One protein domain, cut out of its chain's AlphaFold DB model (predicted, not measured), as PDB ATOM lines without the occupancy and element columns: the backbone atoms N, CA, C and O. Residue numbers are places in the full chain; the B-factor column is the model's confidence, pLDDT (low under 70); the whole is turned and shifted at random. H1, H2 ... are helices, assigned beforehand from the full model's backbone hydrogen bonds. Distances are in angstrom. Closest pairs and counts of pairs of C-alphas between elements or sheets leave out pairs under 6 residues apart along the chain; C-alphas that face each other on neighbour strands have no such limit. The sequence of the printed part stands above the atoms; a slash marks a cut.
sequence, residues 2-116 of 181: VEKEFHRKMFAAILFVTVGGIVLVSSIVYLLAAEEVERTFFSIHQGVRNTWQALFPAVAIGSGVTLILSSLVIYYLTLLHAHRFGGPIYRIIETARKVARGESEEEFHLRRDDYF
ATOM      1  N   VAL A   2     454.322 438.972 480.797       50.44
ATOM      2  CA  VAL A   2     454.679 439.971 481.822       50.44
ATOM      3  C   VAL A   2     456.197 440.216 481.927       50.44
ATOM      4  O   VAL A   2     456.625 441.290 482.345       50.44
ATOM      5  N   GLU A   3     457.039 439.299 481.438       58.09
ATOM      6  CA  GLU A   3     458.502 439.461 481.504       58.09
ATOM      7  C   GLU A   3     459.048 440.641 480.678       58.09
ATOM      8  O   GLU A   3     460.051 441.242 481.054       58.09
ATOM      9  N   LYS A   4     458.413 441.024 479.559       57.44
ATOM     10  CA  LYS A   4     458.950 442.084 478.675       57.44
ATOM     11  C   LYS A   4     458.800 443.485 479.267       57.44
ATOM     12  O   LYS A   4     459.706 444.307 479.152       57.44
ATOM     13  N   GLU A   5     457.673 443.747 479.922       64.50
ATOM     14  CA  GLU A   5     457.409 444.992 480.653       64.50
ATOM     15  C   GLU A   5     458.394 445.163 481.823       64.50
ATOM     16  O   GLU A   5     458.881 446.267 482.080       64.50
ATOM     17  N   PHE A   6     458.722 444.051 482.490       63.19
ATOM     18  CA  PHE A   6     459.642 443.986 483.622       63.19
ATOM     19  C   PHE A   6     461.094 444.246 483.213       63.19
ATOM     20  O   PHE A   6     461.719 445.180 483.725       63.19
ATOM     21  N   HIS A   7     461.607 443.487 482.239       67.31
ATOM     22  CA  HIS A   7     462.953 443.703 481.717       67.31
ATOM     23  C   HIS A   7     463.100 445.132 481.202       67.31
ATOM     24  O   HIS A   7     464.088 445.781 481.517       67.31
ATOM     25  N   ARG A   8     462.088 445.681 480.516       77.06
ATOM     26  CA  ARG A   8     462.116 447.064 480.027       77.06
ATOM     27  C   ARG A   8     462.210 448.091 481.155       77.06
ATOM     28  O   ARG A   8     463.019 449.003 481.043       77.06
ATOM     29  N   LYS A   9     461.421 447.970 482.229       72.38
ATOM     30  CA  LYS A   9     461.480 448.913 483.363       72.38
ATOM     31  C   LYS A   9     462.806 448.820 484.118       72.38
ATOM     32  O   LYS A   9     463.386 449.854 484.432       72.38
ATOM     33  N   MET A  10     463.309 447.608 484.356       71.44
ATOM     34  CA  MET A  10     464.591 447.399 485.034       71.44
ATOM     35  C   MET A  10     465.766 447.897 484.183       71.44
ATOM     36  O   MET A  10     466.599 448.655 484.674       71.44
ATOM     37  N   PHE A  11     465.796 447.552 482.892       80.75
ATOM     38  CA  PHE A  11     466.798 448.070 481.960       80.75
ATOM     39  C   PHE A  11     466.726 449.589 481.844       80.75
ATOM     40  O   PHE A  11     467.765 450.234 481.877       80.75
ATOM     41  N   ALA A  12     465.529 450.173 481.750       81.50
ATOM     42  CA  ALA A  12     465.372 451.622 481.687       81.50
ATOM     43  C   ALA A  12     465.877 452.311 482.962       81.50
ATOM     44  O   ALA A  12     466.552 453.329 482.861       81.50
ATOM     45  N   ALA A  13     465.605 451.752 484.146       79.19
ATOM     46  CA  ALA A  13     466.092 452.294 485.413       79.19
ATOM     47  C   ALA A  13     467.623 452.227 485.517       79.19
ATOM     48  O   ALA A  13     468.257 453.224 485.858       79.19
ATOM     49  N   ILE A  14     468.226 451.086 485.169       80.44
ATOM     50  CA  ILE A  14     469.688 450.927 485.149       80.44
ATOM     51  C   ILE A  14     470.304 451.904 484.145       80.44
ATOM     52  O   ILE A  14     471.217 452.643 484.494       80.44
ATOM     53  N   LEU A  15     469.763 451.969 482.927       85.38
ATOM     54  CA  LEU A  15     470.259 452.844 481.868       85.38
ATOM     55  C   LEU A  15     470.140 454.317 482.262       85.38
ATOM     56  O   LEU A  15     471.082 455.075 482.060       85.38
ATOM     57  N   PHE A  16     469.032 454.716 482.888       86.12
ATOM     58  CA  PHE A  16     468.855 456.068 483.409       86.12
ATOM     59  C   PHE A  16     469.903 456.413 484.474       86.12
ATOM     60  O   PHE A  16     470.519 457.474 484.401       86.12
ATOM     61  N   VAL A  17     470.160 455.509 485.425       82.44
ATOM     62  CA  VAL A  17     471.184 455.705 486.466       82.44
ATOM     63  C   VAL A  17     472.586 455.772 485.861       82.44
ATOM     64  O   VAL A  17     473.367 456.648 486.227       82.44
ATOM     65  N   THR A  18     472.910 454.896 484.909       80.00
ATOM     66  CA  THR A  18     474.220 454.880 484.248       80.00
ATOM     67  C   THR A  18     474.444 456.138 483.409       80.00
ATOM     68  O   THR A  18     475.481 456.783 483.546       80.00
ATOM     69  N   VAL A  19     473.471 456.533 482.582       87.62
ATOM     70  CA  VAL A  19     473.558 457.749 481.757       87.62
ATOM     71  C   VAL A  19     473.604 458.996 482.637       87.62
ATOM     72  O   VAL A  19     474.447 459.864 482.417       87.62
ATOM     73  N   GLY A  20     472.764 459.068 483.673       85.56
ATOM     74  CA  GLY A  20     472.779 460.165 484.640       85.56
ATOM     75  C   GLY A  20     474.122 460.287 485.363       85.56
ATOM     76  O   GLY A  20     474.642 461.391 485.508       85.56
ATOM     77  N   GLY A  21     474.729 459.158 485.744       83.12
ATOM     78  CA  GLY A  21     476.070 459.121 486.327       83.12
ATOM     79  C   GLY A  21     477.144 459.658 485.379       83.12
ATOM     80  O   GLY A  21     477.962 460.478 485.788       83.12
ATOM     81  N   ILE A  22     477.113 459.267 484.101       83.25
ATOM     82  CA  ILE A  22     478.053 459.777 483.088       83.25
ATOM     83  C   ILE A  22     477.903 461.294 482.927       83.25
ATOM     84  O   ILE A  22     478.900 462.012 482.965       83.25
ATOM     85  N   VAL A  23     476.669 461.798 482.811       88.00
ATOM     86  CA  VAL A  23     476.397 463.240 482.679       88.00
ATOM     87  C   VAL A  23     476.870 464.018 483.910       88.00
ATOM     88  O   VAL A  23     477.428 465.109 483.763       88.00
ATOM     89  N   LEU A  24     476.695 463.462 485.112       83.94
ATOM     90  CA  LEU A  24     477.193 464.061 486.352       83.94
ATOM     91  C   LEU A  24     478.722 464.147 486.372       83.94
ATOM     92  O   LEU A  24     479.251 465.222 486.644       83.94
ATOM     93  N   VAL A  25     479.432 463.067 486.023       80.00
ATOM     94  CA  VAL A  25     480.905 463.085 485.920       80.00
ATOM     95  C   VAL A  25     481.351 464.124 484.906       80.00
ATOM     96  O   VAL A  25     482.187 464.966 485.226       80.00
ATOM     97  N   SER A  26     480.782 464.096 483.698       80.19
ATOM     98  CA  SER A  26     481.126 465.041 482.637       80.19
ATOM     99  C   SER A  26     480.878 466.490 483.059       80.19
ATOM    100  O   SER A  26     481.707 467.347 482.766       80.19
ATOM    101  N   SER A  27     479.798 466.762 483.798       83.88
ATOM    102  CA  SER A  27     479.505 468.103 484.322       83.88
ATOM    103  C   SER A  27     480.502 468.543 485.391       83.88
ATOM    104  O   SER A  27     481.010 469.656 485.318       83.88
ATOM    105  N   ILE A  28     480.828 467.681 486.361       82.06
ATOM    106  CA  ILE A  28     481.797 468.003 487.422       82.06
ATOM    107  C   ILE A  28     483.178 468.270 486.820       82.06
ATOM    108  O   ILE A  28     483.822 469.258 487.164       82.06
ATOM    109  N   VAL A  29     483.615 467.421 485.885       80.75
ATOM    110  CA  VAL A  29     484.890 467.604 485.184       80.75
ATOM    111  C   VAL A  29     484.887 468.909 484.387       80.75
ATOM    112  O   VAL A  29     485.886 469.619 484.418       80.75
ATOM    113  N   TYR A  30     483.783 469.261 483.723       82.94
ATOM    114  CA  TYR A  30     483.671 470.522 482.987       82.94
ATOM    115  C   TYR A  30     483.751 471.749 483.904       82.94
ATOM    116  O   TYR A  30     484.488 472.677 483.589       82.94
ATOM    117  N   LEU A  31     483.042 471.752 485.039       81.56
ATOM    118  CA  LEU A  31     483.061 472.872 485.989       81.56
ATOM    119  C   LEU A  31     484.454 473.084 486.594       81.56
ATOM    120  O   LEU A  31     484.946 474.208 486.622       81.56
ATOM    121  N   LEU A  32     485.117 472.003 487.015       75.25
ATOM    122  CA  LEU A  32     486.472 472.078 487.568       75.25
ATOM    123  C   LEU A  32     487.498 472.469 486.500       75.25
ATOM    124  O   LEU A  32     488.358 473.308 486.751       75.25
ATOM    125  N   ALA A  33     487.383 471.920 485.288       75.06
ATOM    126  CA  ALA A  33     488.238 472.318 484.177       75.06
ATOM    127  C   ALA A  33     488.027 473.792 483.803       75.06
ATOM    128  O   ALA A  33     489.004 474.472 483.519       75.06
ATOM    129  N   ALA A  34     486.793 474.301 483.825       72.56
ATOM    130  CA  ALA A  34     486.503 475.704 483.545       72.56
ATOM    131  C   ALA A  34     487.154 476.640 484.579       72.56
ATOM    132  O   ALA A  34     487.812 477.601 484.178       72.56
ATOM    133  N   GLU A  35     487.062 476.324 485.879       68.94
ATOM    134  CA  GLU A  35     487.749 477.091 486.930       68.94
ATOM    135  C   GLU A  35     489.277 477.070 486.763       68.94
ATOM    136  O   GLU A  35     489.943 478.100 486.892       68.94
ATOM    137  N   GLU A  36     489.854 475.907 486.462       67.00
ATOM    138  CA  GLU A  36     491.303 475.755 486.319       67.00
ATOM    139  C   GLU A  36     491.826 476.463 485.061       67.00
ATOM    140  O   GLU A  36     492.884 477.099 485.075       67.00
ATOM    141  N   VAL A  37     491.063 476.383 483.967       65.00
ATOM    142  CA  VAL A  37     491.364 477.040 482.696       65.00
ATOM    143  C   VAL A  37     491.331 478.555 482.887       65.00
ATOM    144  O   VAL A  37     492.306 479.215 482.536       65.00
ATOM    145  N   GLU A  38     490.302 479.115 483.525       63.47
ATOM    146  CA  GLU A  38     490.197 480.559 483.773       63.47
ATOM    147  C   GLU A  38     491.346 481.093 484.650       63.47
ATOM    148  O   GLU A  38     491.958 482.117 484.326       63.47
ATOM    149  N   ARG A  39     491.733 480.356 485.704       58.38
ATOM    150  CA  ARG A  39     492.895 480.716 486.541       58.38
ATOM    151  C   ARG A  39     494.223 480.616 485.791       58.38
ATOM    152  O   ARG A  39     495.106 481.448 485.999       58.38
ATOM    153  N   THR A  40     494.371 479.631 484.907       57.72
ATOM    154  CA  THR A  40     495.591 479.442 484.107       57.72
ATOM    155  C   THR A  40     495.716 480.510 483.011       57.72
ATOM    156  O   THR A  40     496.813 481.017 482.780       57.72
ATOM    157  N   PHE A  41     494.602 480.923 482.390       56.66
ATOM    158  CA  PHE A  41     494.563 482.005 481.394       56.66
ATOM    159  C   PHE A  41     494.919 483.379 481.986       56.66
ATOM    160  O   PHE A  41     495.526 484.198 481.299       56.66
ATOM    161  N   PHE A  42     494.634 483.629 483.268       56.53
ATOM    162  CA  PHE A  42     495.087 484.849 483.952       56.53
ATOM    163  C   PHE A  42     496.579 484.828 484.345       56.53
ATOM    164  O   PHE A  42     497.160 485.884 484.589       56.53
ATOM    165  N   SER A  43     497.226 483.655 484.368       55.91
ATOM    166  CA  SER A  43     498.610 483.466 484.839       55.91
ATOM    167  C   SER A  43     499.623 483.201 483.707       55.91
ATOM    168  O   SER A  43     500.659 482.566 483.910       55.91
ATOM    169  N   ILE A  44     499.353 483.710 482.495       51.78
ATOM    170  CA  ILE A  44     500.134 483.478 481.256       51.78
ATOM    171  C   ILE A  44     501.613 483.927 481.326       51.78
ATOM    172  O   ILE A  44     502.369 483.698 480.386       51.78
ATOM    173  N   HIS A  45     502.107 484.471 482.442       55.34
ATOM    174  CA  HIS A  45     503.540 484.745 482.576       55.34
ATOM    175  C   HIS A  45     504.408 483.605 483.120       55.34
ATOM    176  O   HIS A  45     505.617 483.672 482.907       55.34
ATOM    177  N   GLN A  46     503.881 482.548 483.757       52.75
ATOM    178  CA  GLN A  46     504.745 481.448 484.217       52.75
ATOM    179  C   GLN A  46     504.065 480.074 484.215       52.75
ATOM    180  O   GLN A  46     503.239 479.762 485.062       52.75
ATOM    181  N   GLY A  47     504.553 479.206 483.325       52.09
ATOM    182  CA  GLY A  47     504.529 477.758 483.523       52.09
ATOM    183  C   GLY A  47     503.361 477.024 482.877       52.09
ATOM    184  O   GLY A  47     502.411 476.640 483.549       52.09
ATOM    185  N   VAL A  48     503.520 476.665 481.598       57.16
ATOM    186  CA  VAL A  48     502.866 475.483 481.010       57.16
ATOM    187  C   VAL A  48     503.458 474.245 481.684       57.16
ATOM    188  O   VAL A  48     504.327 473.564 481.142       57.16
ATOM    189  N   ARG A  49     503.074 473.999 482.935       53.25
ATOM    190  CA  ARG A  49     503.557 472.856 483.695       53.25
ATOM    191  C   ARG A  49     502.361 472.076 484.215       53.25
ATOM    192  O   ARG A  49     501.673 472.485 485.137       53.25
ATOM    193  N   ASN A  50     502.172 470.928 483.575       57.47
ATOM    194  CA  ASN A  50     501.332 469.817 483.996       57.47
ATOM    195  C   ASN A  50     499.833 470.115 484.148       57.47
ATOM    196  O   ASN A  50     499.260 469.894 485.210       57.47
ATOM    197  N   THR A  51     499.159 470.424 483.037       66.44
ATOM    198  CA  THR A  51     497.694 470.268 482.899       66.44
ATOM    199  C   THR A  51     497.216 468.906 483.428       66.44
ATOM    200  O   THR A  51     496.163 468.808 484.042       66.44
ATOM    201  N   TRP A  52     498.041 467.862 483.276       62.06
ATOM    202  CA  TRP A  52     497.811 466.529 483.841       62.06
ATOM    203  C   TRP A  52     497.702 466.499 485.378       62.06
ATOM    204  O   TRP A  52     496.876 465.766 485.911       62.06
ATOM    205  N   GLN A  53     498.497 467.296 486.102       68.31
ATOM    206  CA  GLN A  53     498.457 467.345 487.572       68.31
ATOM    207  C   GLN A  53     497.230 468.086 488.106       68.31
ATOM    208  O   GLN A  53     496.785 467.771 489.205       68.31
ATOM    209  N   ALA A  54     496.676 469.016 487.328       68.12
ATOM    210  CA  ALA A  54     495.432 469.702 487.661       68.12
ATOM    211  C   ALA A  54     494.193 468.858 487.308       68.12
ATOM    212  O   ALA A  54     493.245 468.764 488.082       68.12
ATOM    213  N   LEU A  55     494.228 468.150 486.173       71.19
ATOM    214  CA  LEU A  55     493.106 467.320 485.734       71.19
ATOM    215  C   LEU A  55     492.924 466.061 486.597       71.19
ATOM    216  O   LEU A  55     491.798 465.637 486.850       71.19
ATOM    217  N   PHE A  56     494.024 465.448 487.042       76.88
ATOM    218  CA  PHE A  56     494.003 464.194 487.796       76.88
ATOM    219  C   PHE A  56     493.135 464.237 489.073       76.88
ATOM    220  O   PHE A  56     492.269 463.369 489.206       76.88
ATOM    221  N   PRO A  57     493.283 465.210 489.999       77.06
ATOM    222  CA  PRO A  57     492.439 465.282 491.193       77.06
ATOM    223  C   PRO A  57     490.973 465.570 490.855       77.06
ATOM    224  O   PRO A  57     490.090 464.971 491.464       77.06
ATOM    225  N   ALA A  58     490.698 466.408 489.851       74.31
ATOM    226  CA  ALA A  58     489.334 466.699 489.410       74.31
ATOM    227  C   ALA A  58     488.622 465.443 488.878       74.31
ATOM    228  O   ALA A  58     487.497 465.136 489.277       74.31
ATOM    229  N   VAL A  59     489.306 464.664 488.035       79.94
ATOM    230  CA  VAL A  59     488.787 463.394 487.509       79.94
ATOM    231  C   VAL A  59     488.649 462.356 488.622       79.94
ATOM    232  O   VAL A  59     487.641 461.652 488.665       79.94
ATOM    233  N   ALA A  60     489.612 462.270 489.543       82.25
ATOM    234  CA  ALA A  60     489.569 461.325 490.657       82.25
ATOM    235  C   ALA A  60     488.395 461.605 491.611       82.25
ATOM    236  O   ALA A  60     487.654 460.683 491.954       82.25
ATOM    237  N   ILE A  61     488.176 462.869 491.991       80.94
ATOM    238  CA  ILE A  61     487.068 463.274 492.870       80.94
ATOM    239  C   ILE A  61     485.727 463.078 492.156       80.94
ATOM    240  O   ILE A  61     484.829 462.447 492.713       80.94
ATOM    241  N   GLY A  62     485.596 463.547 490.911       79.75
ATOM    242  CA  GLY A  62     484.358 463.406 490.139       79.75
ATOM    243  C   GLY A  62     483.967 461.943 489.903       79.75
ATOM    244  O   GLY A  62     482.807 461.563 490.089       79.75
ATOM    245  N   SER A  63     484.947 461.098 489.569       81.06
ATOM    246  CA  SER A  63     484.732 459.659 489.384       81.06
ATOM    247  C   SER A  63     484.400 458.964 490.705       81.06
ATOM    248  O   SER A  63     483.488 458.143 490.741       81.06
ATOM    249  N   GLY A  64     485.086 459.316 491.798       85.19
ATOM    250  CA  GLY A  64     484.842 458.749 493.125       85.19
ATOM    251  C   GLY A  64     483.439 459.056 493.654       85.19
ATOM    252  O   GLY A  64     482.721 458.142 494.058       85.19
ATOM    253  N   VAL A  65     483.012 460.321 493.581       83.19
ATOM    254  CA  VAL A  65     481.666 460.745 494.008       83.19
ATOM    255  C   VAL A  65     480.590 460.028 493.197       83.19
ATOM    256  O   VAL A  65     479.630 459.503 493.763       83.19
ATOM    257  N   THR A  66     480.766 459.943 491.880       81.25
ATOM    258  CA  THR A  66     479.784 459.289 491.009       81.25
ATOM    259  C   THR A  66     479.745 457.781 491.230       81.25
ATOM    260  O   THR A  66     478.660 457.202 491.262       81.25
ATOM    261  N   LEU A  67     480.892 457.127 491.431       83.75
ATOM    262  CA  LEU A  67     480.941 455.702 491.765       83.75
ATOM    263  C   LEU A  67     480.184 455.402 493.057       83.75
ATOM    264  O   LEU A  67     479.375 454.481 493.089       83.75
ATOM    265  N   ILE A  68     480.397 456.201 494.102       87.50
ATOM    266  CA  ILE A  68     479.706 456.018 495.381       87.50
ATOM    267  C   ILE A  68     478.200 456.234 495.210       87.50
ATOM    268  O   ILE A  68     477.407 455.399 495.646       87.50
ATOM    269  N   LEU A  69     477.796 457.316 494.540       82.62
ATOM    270  CA  LEU A  69     476.386 457.651 494.352       82.62
ATOM    271  C   LEU A  69     475.658 456.606 493.494       82.62
ATOM    272  O   LEU A  69     474.595 456.124 493.875       82.62
ATOM    273  N   SER A  70     476.243 456.219 492.359       82.44
ATOM    274  CA  SER A  70     475.674 455.190 491.481       82.44
ATOM    275  C   SER A  70     475.607 453.828 492.171       82.44
ATOM    276  O   SER A  70     474.576 453.167 492.088       82.44
ATOM    277  N   SER A  71     476.645 453.443 492.919       85.25
ATOM    278  CA  SER A  71     476.656 452.204 493.703       85.25
ATOM    279  C   SER A  71     475.554 452.195 494.765       85.25
ATOM    280  O   SER A  71     474.817 451.218 494.864       85.25
ATOM    281  N   LEU A  72     475.356 453.299 495.494       87.44
ATOM    282  CA  LEU A  72     474.268 453.434 496.469       87.44
ATOM    283  C   LEU A  72     472.886 453.306 495.823       87.44
ATOM    284  O   LEU A  72     472.027 452.594 496.343       87.44
ATOM    285  N   VAL A  73     472.672 453.959 494.679       84.94
ATOM    286  CA  VAL A  73     471.401 453.878 493.947       84.94
ATOM    287  C   VAL A  73     471.149 452.454 493.448       84.94
ATOM    288  O   VAL A  73     470.059 451.920 493.650       84.94
ATOM    289  N   ILE A  74     472.152 451.810 492.846       84.50
ATOM    290  CA  ILE A  74     472.054 450.423 492.370       84.50
ATOM    291  C   ILE A  74     471.799 449.469 493.540       84.50
ATOM    292  O   ILE A  74     470.937 448.595 493.440       84.50
ATOM    293  N   TYR A  75     472.505 449.644 494.656       86.50
ATOM    294  CA  TYR A  75     472.316 448.851 495.866       86.50
ATOM    295  C   TYR A  75     470.880 448.965 496.382       86.50
ATOM    296  O   TYR A  75     470.222 447.949 496.604       86.50
ATOM    297  N   TYR A  76     470.361 450.189 496.498       84.62
ATOM    298  CA  TYR A  76     469.003 450.434 496.974       84.62
ATOM    299  C   TYR A  76     467.940 449.846 496.037       84.62
ATOM    300  O   TYR A  76     467.020 449.169 496.498       84.62
ATOM    301  N   LEU A  77     468.099 450.034 494.722       82.19
ATOM    302  CA  LEU A  77     467.228 449.414 493.720       82.19
ATOM    303  C   LEU A  77     467.245 447.888 493.855       82.19
ATOM    304  O   LEU A  77     466.191 447.260 493.926       82.19
ATOM    305  N   THR A  78     468.430 447.289 493.958       82.50
ATOM    306  CA  THR A  78     468.582 445.834 494.086       82.50
ATOM    307  C   THR A  78     467.905 445.312 495.353       82.50
ATOM    308  O   THR A  78     467.188 444.315 495.291       82.50
ATOM    309  N   LEU A  79     468.073 446.000 496.486       82.06
ATOM    310  CA  LEU A  79     467.477 445.609 497.763       82.06
ATOM    311  C   LEU A  79     465.941 445.669 497.725       82.06
ATOM    312  O   LEU A  79     465.270 444.714 498.121       82.06
ATOM    313  N   LEU A  80     465.376 446.761 497.195       76.38
ATOM    314  CA  LEU A  80     463.928 446.905 497.018       76.38
ATOM    315  C   LEU A  80     463.353 445.802 496.126       76.38
ATOM    316  O   LEU A  80     462.290 445.247 496.412       76.38
ATOM    317  N   HIS A  81     464.063 445.468 495.052       71.88
ATOM    318  CA  HIS A  81     463.642 444.419 494.140       71.88
ATOM    319  C   HIS A  81     463.756 443.026 494.770       71.88
ATOM    320  O   HIS A  81     462.827 442.233 494.623       71.88
ATOM    321  N   ALA A  82     464.819 442.739 495.529       75.69
ATOM    322  CA  ALA A  82     465.039 441.444 496.177       75.69
ATOM    323  C   ALA A  82     463.860 441.011 497.068       75.69
ATOM    324  O   ALA A  82     463.449 439.849 497.028       75.69
ATOM    325  N   HIS A  83     463.250 441.947 497.803       69.81
ATOM    326  CA  HIS A  83     462.081 441.654 498.641       69.81
ATOM    327  C   HIS A  83     460.857 441.191 497.845       69.81
ATOM    328  O   HIS A  83     460.111 440.333 498.316       69.81
ATOM    329  N   ARG A  84     460.671 441.704 496.626       69.00
ATOM    330  CA  ARG A  84     459.586 441.271 495.737       69.00
ATOM    331  C   ARG A  84     459.863 439.920 495.058       69.00
ATOM    332  O   ARG A  84     458.926 439.308 494.563       69.00
ATOM    333  N   PHE A  85     461.111 439.439 495.039       72.31
ATOM    334  CA  PHE A  85     461.468 438.116 494.505       72.31
ATOM    335  C   PHE A  85     461.366 437.002 495.552       72.31
ATOM    336  O   PHE A  85     460.805 435.943 495.277       72.31
ATOM    337  N   GLY A  86     461.909 437.229 496.752       74.25
ATOM    338  CA  GLY A  86     462.091 436.163 497.744       74.25
ATOM    339  C   GLY A  86     460.783 435.598 498.304       74.25
ATOM    340  O   GLY A  86     460.633 434.382 498.411       74.25
ATOM    341  N   GLY A  87     459.823 436.469 498.630       78.50
ATOM    342  CA  GLY A  87     458.537 436.057 499.204       78.50
ATOM    343  C   GLY A  87     457.724 435.148 498.271       78.50
ATOM    344  O   GLY A  87     457.357 434.045 498.678       78.50
ATOM    345  N   PRO A  88     457.478 435.560 497.017       80.75
ATOM    346  CA  PRO A  88     456.714 434.765 496.055       80.75
ATOM    347  C   PRO A  88     457.351 433.412 495.745       80.75
ATOM    348  O   PRO A  88     456.664 432.395 495.788       80.75
ATOM    349  N   ILE A  89     458.672 433.375 495.521       84.88
ATOM    350  CA  ILE A  89     459.406 432.126 495.258       84.88
ATOM    351  C   ILE A  89     459.271 431.161 496.435       84.88
ATOM    352  O   ILE A  89     459.005 429.979 496.235       84.88
ATOM    353  N   TYR A  90     459.423 431.657 497.665       86.38
ATOM    354  CA  TYR A  90     459.272 430.820 498.849       86.38
ATOM    355  C   TYR A  90     457.865 430.214 498.936       86.38
ATOM    356  O   TYR A  90     457.734 429.021 499.205       86.38
ATOM    357  N   ARG A  91     456.819 431.000 498.641       83.25
ATOM    358  CA  ARG A  91     455.435 430.501 498.618       83.25
ATOM    359  C   ARG A  91     455.230 429.436 497.537       83.25
ATOM    360  O   ARG A  91     454.658 428.401 497.849       83.25
ATOM    361  N   ILE A  92     455.752 429.639 496.324       87.06
ATOM    362  CA  ILE A  92     455.697 428.642 495.234       87.06
ATOM    363  C   ILE A  92     456.356 427.326 495.666       87.06
ATOM    364  O   ILE A  92     455.776 426.256 495.492       87.06
ATOM    365  N   ILE A  93     457.557 427.393 496.253       87.75
ATOM    366  CA  ILE A  93     458.285 426.204 496.716       87.75
ATOM    367  C   ILE A  93     457.498 425.477 497.809       87.75
ATOM    368  O   ILE A  93     457.422 424.249 497.795       87.75
ATOM    369  N   GLU A  94     456.918 426.212 498.757       87.75
ATOM    370  CA  GLU A  94     456.176 425.596 499.852       87.75
ATOM    371  C   GLU A  94     454.869 424.957 499.372       87.75
ATOM    372  O   GLU A  94     454.569 423.829 499.759       87.75
ATOM    373  N   THR A  95     454.137 425.603 498.462       85.75
ATOM    374  CA  THR A  95     452.952 425.006 497.830       85.75
ATOM    375  C   THR A  95     453.328 423.758 497.032       85.75
ATOM    376  O   THR A  95     452.698 422.716 497.201       85.75
ATOM    377  N   ALA A  96     454.412 423.789 496.251       86.31
ATOM    378  CA  ALA A  96     454.894 422.604 495.542       86.31
ATOM    379  C   ALA A  96     455.259 421.451 496.502       86.31
ATOM    380  O   ALA A  96     454.977 420.287 496.214       86.31
ATOM    381  N   ARG A  97     455.839 421.753 497.673       89.00
ATOM    382  CA  ARG A  97     456.123 420.751 498.716       89.00
ATOM    383  C   ARG A  97     454.858 420.178 499.347       89.00
ATOM    384  O   ARG A  97     454.821 418.974 499.581       89.00
ATOM    385  N   LYS A  98     453.845 421.002 499.620       85.69
ATOM    386  CA  LYS A  98     452.542 420.545 500.137       85.69
ATOM    387  C   LYS A  98     451.867 419.592 499.155       85.69
ATOM    388  O   LYS A  98     451.521 418.475 499.530       85.69
ATOM    389  N   VAL A  99     451.829 419.968 497.877       86.25
ATOM    390  CA  VAL A  99     451.307 419.122 496.792       86.25
ATOM    391  C   VAL A  99     452.068 417.798 496.717       86.25
ATOM    392  O   VAL A  99     451.452 416.739 496.621       86.25
ATOM    393  N   ALA A 100     453.401 417.821 496.841       84.25
ATOM    394  CA  ALA A 100     454.216 416.603 496.865       84.25
ATOM    395  C   ALA A 100     453.936 415.693 498.078       84.25
ATOM    396  O   ALA A 100     454.153 414.486 497.995       84.25
ATOM    397  N   ARG A 101     453.445 416.247 499.195       86.19
ATOM    398  CA  ARG A 101     452.995 415.489 500.375       86.19
ATOM    399  C   ARG A 101     451.547 414.992 500.265       86.19
ATOM    400  O   ARG A 101     451.086 414.298 501.164       86.19
ATOM    401  N   GLY A 102     450.839 415.319 499.182       79.69
ATOM    402  CA  GLY A 102     449.415 415.014 499.026       79.69
ATOM    403  C   GLY A 102     448.499 415.943 499.830       79.69
ATOM    404  O   GLY A 102     447.312 415.661 499.968       79.69
ATOM    405  N   GLU A 103     449.035 417.046 500.361       77.19
ATOM    406  CA  GLU A 103     448.257 418.101 501.003       77.19
ATOM    407  C   GLU A 103     447.753 419.054 499.910       77.19
ATOM    408  O   GLU A 103     448.533 419.784 499.293       77.19
ATOM    409  N   SER A 104     446.447 419.040 499.651       65.31
ATOM    410  CA  SER A 104     445.816 419.993 498.738       65.31
ATOM    411  C   SER A 104     445.510 421.304 499.454       65.31
ATOM    412  O   SER A 104     444.703 421.331 500.380       65.31
ATOM    413  N   GLU A 105     446.110 422.401 498.994       64.06
ATOM    414  CA  GLU A 105     445.540 423.734 499.206       64.06
ATOM    415  C   GLU A 105     444.472 423.983 498.133       64.06
ATOM    416  O   GLU A 105     444.696 423.681 496.960       64.06
ATOM    417  N   GLU A 106     443.308 424.501 498.538       61.06
ATOM    418  CA  GLU A 106     442.183 424.747 497.623       61.06
ATOM    419  C   GLU A 106     442.513 425.843 496.596       61.06
ATOM    420  O   GLU A 106     442.111 425.729 495.442       61.06
ATOM    421  N   GLU A 107     443.311 426.856 496.957       67.69
ATOM    422  CA  GLU A 107     443.684 427.942 496.042       67.69
ATOM    423  C   GLU A 107     445.062 428.543 496.373       67.69
ATOM    424  O   GLU A 107     445.270 429.121 497.445       67.69
ATOM    425  N   PHE A 108     446.003 428.468 495.427       74.56
ATOM    426  CA  PHE A 108     447.282 429.169 495.491       74.56
ATOM    427  C   PHE A 108     447.266 430.415 494.602       74.56
ATOM    428  O   PHE A 108     447.266 430.327 493.379       74.56
ATOM    429  N   HIS A 109     447.321 431.595 495.227       74.88
ATOM    430  CA  HIS A 109     447.467 432.868 494.522       74.88
ATOM    431  C   HIS A 109     448.562 433.749 495.150       74.88
ATOM    432  O   HIS A 109     448.676 433.909 496.380       74.88
ATOM    433  N   LEU A 110     449.376 434.351 494.283       77.25
ATOM    434  CA  LEU A 110     450.346 435.386 494.642       77.25
ATOM    435  C   LEU A 110     449.657 436.755 494.771       77.25
ATOM    436  O   LEU A 110     448.578 436.978 494.220       77.25
ATOM    437  N   ARG A 111     450.246 437.699 495.521       74.12
ATOM    438  CA  ARG A 111     449.669 439.053 495.611       74.12
ATOM    439  C   ARG A 111     449.812 439.760 494.268       74.12
ATOM    440  O   ARG A 111     450.789 439.551 493.568       74.12
ATOM    441  N   ARG A 112     448.889 440.670 493.935       67.31
ATOM    442  CA  ARG A 112     448.882 441.399 492.645       67.31
ATOM    443  C   ARG A 112     450.233 442.023 492.265       67.31
ATOM    444  O   ARG A 112     450.583 442.023 491.094       67.31
ATOM    445  N   ASP A 113     450.982 442.520 493.246       68.81
ATOM    446  CA  ASP A 113     452.284 443.172 493.051       68.81
ATOM    447  C   ASP A 113     453.500 442.229 493.090       68.81
ATOM    448  O   ASP A 113     454.633 442.684 492.901       68.81
ATOM    449  N   ASP A 114     453.281 440.943 493.365       73.50
ATOM    450  CA  ASP A 114     454.330 439.930 493.409       73.50
ATOM    451  C   ASP A 114     454.776 439.546 491.990       73.50
ATOM    452  O   ASP A 114     454.019 439.630 491.021       73.50
ATOM    453  N   TYR A 115     456.028 439.113 491.860       70.81
ATOM    454  CA  TYR A 115     456.522 438.524 490.615       70.81
ATOM    455  C   TYR A 115     456.113 437.046 490.515       70.81
ATOM    456  O   TYR A 115     455.758 436.439 491.520       70.81
ATOM    457  N   PHE A 116     456.239 436.459 489.318       81.69
ATOM    458  CA  PHE A 116     455.983 435.035 489.030       81.69
ATOM    459  C   PHE A 116     454.510 434.599 488.964       81.69
ATOM    460  O   PHE A 116     454.237 433.414 489.129       81.69
TER     461      PHE A 116
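AT A GLANCE: This is residues 2 to 116 of the 181 residues of the protein "HAMP domain-containing protein" of Deltaproteobacteria bacterium (UniProt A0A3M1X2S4). This is a long, thin helical hairpin: H1 runs out along the rod, a short loop turns the chain, and the longer H2 runs back beside H1 and on past its beginning. After H2, residues 101 to 116, with no named element, fold back along the far part of H2, and the last printed C-alpha comes 8.8 A from the first. The printed part has 115 residues, with two named helices in the order H1, H2 and no named strand; the class is all helix. It is extended, with a radius of gyration of the C-alphas of 25.7 A, and a rod spanning 90 by 22 by 14 A.

HOW THE PARTS SIT: Start with H1, residues 3 to 42, and go on to H2, residues 51 to 100; the two form a helical hairpin. They touch, and their closest C-alphas are those of Val 25 and Gly 62, 5.5 A apart. Their lines stand at a shallow tilt of 13 degrees, and they run opposite ways. H2 touches H1 with residues 54 to 74 alone. Near residue 84 you will find a kink of 26 degrees in H2. Every O i to N i+4 pair is within hydrogen-bond range in H1, and 41 of 46 are in H2.

IN THESE COORDINATES: Find C-alpha 3 at (458.502, 439.461, 481.504); from there H1 runs 58.3 A to C-alpha 42 at (495.087, 484.849, 483.952). H2 runs 70.5 A from C-alpha 51 to C-alpha 100 at (454.216, 416.603, 496.865).

THE WHOLE: The C-alphas farthest apart are those of His 45 and Gly 102, 89.8 A. The printed part has no cut, and the link from H1 to H2, 8 residues, is short. Residues 41 to 47 and 97 to 102 stand free. The mean pLDDT of the printed part is 75.3; look for values under 70 at 34 residues, among them 2 to 7 and 35 to 54.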